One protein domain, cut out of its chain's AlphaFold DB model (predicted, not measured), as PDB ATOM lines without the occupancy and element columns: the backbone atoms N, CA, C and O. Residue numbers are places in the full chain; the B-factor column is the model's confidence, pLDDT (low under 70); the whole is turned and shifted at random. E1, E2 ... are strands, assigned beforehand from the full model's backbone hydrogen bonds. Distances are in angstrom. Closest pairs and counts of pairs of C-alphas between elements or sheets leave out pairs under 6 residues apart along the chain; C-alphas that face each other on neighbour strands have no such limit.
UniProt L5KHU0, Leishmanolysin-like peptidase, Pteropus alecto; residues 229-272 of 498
ATOM      1  N   THR A 229     192.325 166.032 232.505       71.88
ATOM      2  CA  THR A 229     192.877 164.856 233.191       71.88
ATOM      3  C   THR A 229     191.835 164.085 233.998       71.88
ATOM      4  O   THR A 229     191.941 162.864 234.104       71.88
ATOM      5  N   THR A 230     190.816 164.750 234.544       72.75
ATOM      6  CA  THR A 230     189.796 164.123 235.394       72.75
ATOM      7  C   THR A 230     188.534 163.776 234.619       72.75
ATOM      8  O   THR A 230     188.004 162.671 234.776       72.75
ATOM      9  N   CYS A 231     188.082 164.644 233.712       80.69
ATOM     10  CA  CYS A 231     186.838 164.428 232.975       80.69
ATOM     11  C   CYS A 231     186.930 163.317 231.913       80.69
ATOM     12  O   CYS A 231     185.913 162.717 231.564       80.69
ATOM     13  N   GLY A 232     188.135 162.983 231.434       73.56
ATOM     14  CA  GLY A 232     188.356 161.910 230.457       73.56
ATOM     15  C   GLY A 232     188.290 160.485 231.022       73.56
ATOM     16  O   GLY A 232     188.264 159.526 230.255       73.56
ATOM     17  N   THR A 233     188.264 160.321 232.349       69.56
ATOM     18  CA  THR A 233     188.398 159.005 233.008       69.56
ATOM     19  C   THR A 233     187.079 158.240 233.173       69.56
ATOM     20  O   THR A 233     187.092 157.097 233.625       69.56
ATOM     21  N   GLY A 234     185.934 158.853 232.840       66.25
ATOM     22  CA  GLY A 234     184.604 158.251 233.027       66.25
ATOM     23  C   GLY A 234     184.204 158.035 234.496       66.25
ATOM     24  O   GLY A 234     183.247 157.320 234.776       66.25
ATOM     25  N   SER A 235     184.942 158.627 235.442       64.81
ATOM     26  CA  SER A 235     184.723 158.483 236.890       64.81
ATOM     27  C   SER A 235     183.695 159.466 237.469       64.81
ATOM     28  O   SER A 235     183.238 159.281 238.597       64.81
ATOM     29  N   SER A 236     183.325 160.491 236.699       76.56
ATOM     30  CA  SER A 236     182.416 161.568 237.093       76.56
ATOM     31  C   SER A 236     181.019 161.356 236.513       76.56
ATOM     32  O   SER A 236     180.889 161.082 235.323       76.56
ATOM     33  N   ASP A 237     179.970 161.570 237.315       80.25
ATOM     34  CA  ASP A 237     178.585 161.536 236.812       80.25
ATOM     35  C   ASP A 237     178.214 162.800 235.995       80.25
ATOM     36  O   ASP A 237     177.112 162.889 235.457       80.25
ATOM     37  N   PHE A 238     179.101 163.802 235.926       87.69
ATOM     38  CA  PHE A 238     178.872 165.050 235.183       87.69
ATOM     39  C   PHE A 238     179.366 164.983 233.737       87.69
ATOM     40  O   PHE A 238     178.809 165.636 232.852       87.69
ATOM     41  N   PHE A 239     180.416 164.197 233.501       89.88
ATOM     42  CA  PHE A 239     181.114 164.145 232.223       89.88
ATOM     43  C   PHE A 239     180.839 162.839 231.484       89.88
ATOM     44  O   PHE A 239     180.449 161.828 232.061       89.88
ATOM     45  N   CYS A 240     181.053 162.860 230.176       89.19
ATOM     46  CA  CYS A 240     180.880 161.705 229.310       89.19
ATOM     47  C   CYS A 240     182.060 161.561 228.351       89.19
ATOM     48  O   CYS A 240     182.736 162.527 228.005       89.19
ATOM     49  N   THR A 241     182.281 160.341 227.869       85.94
ATOM     50  CA  THR A 241     183.305 160.031 226.865       85.94
ATOM     51  C   THR A 241     182.658 159.579 225.557       85.94
ATOM     52  O   THR A 241     181.588 158.973 225.552       85.94
ATOM     53  N   GLY A 242     183.311 159.844 224.423       84.06
ATOM     54  CA  GLY A 242     182.776 159.492 223.102       84.06
ATOM     55  C   GLY A 242     181.679 160.449 222.621       84.06
ATOM     56  O   GLY A 242     181.722 161.640 222.919       84.06
ATOM     57  N   SER A 243     180.742 159.951 221.815       80.19
ATOM     58  CA  SER A 243     179.674 160.740 221.160       80.19
ATOM     59  C   SER A 243     178.281 160.105 221.296       80.19
ATOM     60  O   SER A 243     177.341 160.472 220.576       80.19
ATOM     61  N   GLY A 244     178.161 159.143 222.216       87.06
ATOM     62  CA  GLY A 244     176.952 158.362 222.451       87.06
ATOM     63  C   GLY A 244     175.796 159.177 223.032       87.06
ATOM     64  O   GLY A 244     175.928 160.355 223.387       87.06
ATOM     65  N   LEU A 245     174.641 158.523 223.122       91.81
ATOM     66  CA  LEU A 245     173.455 159.061 223.778       91.81
ATOM     67  C   LEU A 245     173.458 158.688 225.258       91.81
ATOM     68  O   LEU A 245     173.944 157.631 225.643       91.81
ATOM     69  N   GLY A 246     172.885 159.544 226.088       92.94
ATOM     70  CA  GLY A 246     172.817 159.324 227.523       92.94
ATOM     71  C   GLY A 246     171.873 160.307 228.184       92.94
ATOM     72  O   GLY A 246     170.916 160.765 227.557       92.94
ATOM     73  N   CYS A 247     172.141 160.625 229.440       93.31
ATOM     74  CA  CYS A 247     171.317 161.526 230.231       93.31
ATOM     75  C   CYS A 247     172.109 162.761 230.619       93.31
ATOM     76  O   CYS A 247     173.262 162.651 231.024       93.31
ATOM     77  N   HIS A 248     171.468 163.924 230.518       92.88
ATOM     78  CA  HIS A 248     171.983 165.144 231.131       92.88
ATOM     79  C   HIS A 248     172.232 164.914 232.633       92.88
ATOM     80  O   HIS A 248     171.501 164.133 233.243       92.88
ATOM     81  N   TYR A 249     173.202 165.602 233.249       90.19
ATOM     82  CA  TYR A 249     173.577 165.372 234.659       90.19
ATOM     83  C   TYR A 249     172.427 165.634 235.653       90.19
ATOM     84  O   TYR A 249     172.373 165.038 236.723       90.19
ATOM     85  N   LEU A 250     171.474 166.497 235.280       90.44
ATOM     86  CA  LEU A 250     170.233 166.747 236.034       90.44
ATOM     87  C   LEU A 250     169.170 165.650 235.855       90.44
ATOM     88  O   LEU A 250     168.107 165.707 236.467       90.44
ATOM     89  N   HIS A 251     169.397 164.693 234.956       93.06
ATOM     90  CA  HIS A 251     168.448 163.648 234.574       93.06
ATOM     91  C   HIS A 251     167.081 164.169 234.096       93.06
ATOM     92  O   HIS A 251     166.103 163.427 234.072       93.06
ATOM     93  N   LEU A 252     166.985 165.433 233.686       92.94
ATOM     94  CA  LEU A 252     165.758 165.993 233.116       92.94
ATOM     95  C   LEU A 252     165.568 165.582 231.655       92.94
ATOM     96  O   LEU A 252     164.432 165.478 231.191       92.94
ATOM     97  N   ASP A 253     166.674 165.309 230.961       94.19
ATOM     98  CA  ASP A 253     166.696 165.177 229.513       94.19
ATOM     99  C   ASP A 253     167.558 164.023 229.038       94.19
ATOM    100  O   ASP A 253     168.629 163.733 229.587       94.19
ATOM    101  N   LYS A 254     167.132 163.454 227.916       95.25
ATOM    102  CA  LYS A 254     168.017 162.689 227.044       95.25
ATOM    103  C   LYS A 254     169.012 163.630 226.377       95.25
ATOM    104  O   LYS A 254     168.646 164.691 225.872       95.25
ATOM    105  N   GLY A 255     170.268 163.216 226.330       94.12
ATOM    106  CA  GLY A 255     171.344 164.040 225.808       94.12
ATOM    107  C   GLY A 255     172.292 163.302 224.879       94.12
ATOM    108  O   GLY A 255     172.313 162.072 224.811       94.12
ATOM    109  N   ARG A 256     173.105 164.082 224.167       93.25
ATOM    110  CA  ARG A 256     174.234 163.602 223.367       93.25
ATOM    111  C   ARG A 256     175.534 164.091 223.978       93.25
ATOM    112  O   ARG A 256     175.661 165.268 224.311       93.25
ATOM    113  N   CYS A 257     176.501 163.187 224.077       92.75
ATOM    114  CA  CYS A 257     177.818 163.534 224.573       92.75
ATOM    115  C   CYS A 257     178.510 164.512 223.612       92.75
ATOM    116  O   CYS A 257     178.731 164.195 222.440       92.75
ATOM    117  N   SER A 258     178.795 165.720 224.091       92.50
ATOM    118  CA  SER A 258     179.371 166.813 223.305       92.50
ATOM    119  C   SER A 258     180.138 167.783 224.205       92.50
ATOM    120  O   SER A 258     180.025 167.730 225.426       92.50
ATOM    121  N   SER A 259     180.968 168.625 223.591       89.19
ATOM    122  CA  SER A 259     181.759 169.660 224.265       89.19
ATOM    123  C   SER A 259     181.326 171.041 223.769       89.19
ATOM    124  O   SER A 259     180.642 171.150 222.748       89.19
ATOM    125  N   ASP A 260     181.748 172.082 224.469       83.12
ATOM    126  CA  ASP A 260     181.659 173.478 224.059       83.12
ATOM    127  C   ASP A 260     182.897 174.240 224.567       83.12
ATOM    128  O   ASP A 260     183.700 173.662 225.305       83.12
ATOM    129  N   PRO A 261     183.084 175.511 224.169       80.25
ATOM    130  CA  PRO A 261     184.231 176.293 224.619       80.25
ATOM    131  C   PRO A 261     184.330 176.501 226.140       80.25
ATOM    132  O   PRO A 261     185.437 176.717 226.613       80.25
ATOM    133  N   MET A 262     183.224 176.446 226.889       76.62
ATOM    134  CA  MET A 262     183.194 176.641 228.350       76.62
ATOM    135  C   MET A 262     183.585 175.374 229.117       76.62
ATOM    136  O   MET A 262     183.984 175.447 230.269       76.62
ATOM    137  N   LEU A 263     183.500 174.206 228.479       79.69
ATOM    138  CA  LEU A 263     183.910 172.930 229.070       79.69
ATOM    139  C   LEU A 263     185.409 172.634 228.903       79.69
ATOM    140  O   LEU A 263     185.838 171.553 229.288       79.69
ATOM    141  N   GLU A 264     186.190 173.527 228.287       79.06
ATOM    142  CA  GLU A 264     187.663 173.456 228.213       79.06
ATOM    143  C   GLU A 264     188.224 172.083 227.773       79.06
ATOM    144  O   GLU A 264     189.252 171.597 228.238       79.06
ATOM    145  N   GLY A 265     187.538 171.430 226.826       80.88
ATOM    146  CA  GLY A 265     187.915 170.112 226.294       80.88
ATOM    147  C   GLY A 265     187.211 168.925 226.959       80.88
ATOM    148  O   GLY A 265     187.210 167.825 226.396       80.88
ATOM    149  N   CYS A 266     186.536 169.139 228.087       88.06
ATOM    150  CA  CYS A 266     185.635 168.167 228.686       88.06
ATOM    151  C   CYS A 266     184.327 168.045 227.904       88.06
ATOM    152  O   CYS A 266     183.954 168.882 227.077       88.06
ATOM    153  N   ARG A 267     183.623 166.940 228.137       90.69
ATOM    154  CA  ARG A 267     182.372 166.611 227.454       90.69
ATOM    155  C   ARG A 267     181.294 166.281 228.461       90.69
ATOM    156  O   ARG A 267     181.560 165.586 229.435       90.69
ATOM    157  N   MET A 268     180.072 166.705 228.173       92.00
ATOM    158  CA  MET A 268     178.880 166.330 228.929       92.00
ATOM    159  C   MET A 268     177.732 165.962 227.988       92.00
ATOM    160  O   MET A 268     177.748 166.255 226.786       92.00
ATOM    161  N   TYR A 269     176.713 165.298 228.525       92.00
ATOM    162  CA  TYR A 269     175.490 165.030 227.778       92.00
ATOM    163  C   TYR A 269     174.659 166.303 227.671       92.00
ATOM    164  O   TYR A 269     173.971 166.664 228.619       92.00
ATOM    165  N   LYS A 270     174.677 166.956 226.508       91.50
ATOM    166  CA  LYS A 270     173.828 168.121 226.231       91.50
ATOM    167  C   LYS A 270     172.425 167.693 225.799       91.50
ATOM    168  O   LYS A 270     172.336 166.727 225.033       91.50
ATOM    169  N   PRO A 271     171.347 168.376 226.235       92.12
ATOM    170  CA  PRO A 271     169.979 168.010 225.865       92.12
ATOM    171  C   PRO A 271     169.779 167.979 224.343       92.12
ATOM    172  O   PRO A 271     170.300 168.826 223.617       92.12
ATOM    173  N   LEU A 272     169.022 167.000 223.839       91.19
ATOM    174  CA  LEU A 272     168.678 166.934 222.410       91.19
ATOM    175  C   LEU A 272     167.556 167.932 222.070       91.19
ATOM    176  O   LEU A 272     166.655 168.145 222.876       91.19
TER     177      LEU A 272
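What this domain is: This is residues 229 to 272 of the 498 residues of the protein "Leishmanolysin-like peptidase" of Pteropus alecto (UniProt L5KHU0). With little regular structure, this is a small three-stranded antiparallel sheet toward one end of a body made mostly of loops, and residues 229 to 244 lead in from the other end. The printed part has 44 residues with no named helix; strands E1, E2 and E3, in that order along the chain and across the sheet, hold 12, and the class is all strand. It is compact, radius of gyration of the C-alphas 9.5 A, spanning 27 by 21 by 17 A.

Where its parts are: Start at C-alpha 229, (192.877, 164.856, 233.191). Find E1 at residues 245 to 247, 7.2 A, E2 at 254 to 258, 12.6 A, and E3 at 268 to 271, 9.6 A, ending at (169.979, 168.010, 225.865).

How they stand to each other: The strands form a meander, each the antiparallel neighbour of the one before. In hairpin E1 and E2, at 116 degrees, see N 255 and O 246, 2.8 A. In hairpin E2 and E3, at 133 degrees, see N 256 and O 270, 2.9 A.

The domain as a whole: The C-alphas of Thr 229 and Leu 252, the two farthest apart, are 27.1 A apart. The printed part has no cut, and both links are short. Look for pLDDT under 70 at residues 233 to 235.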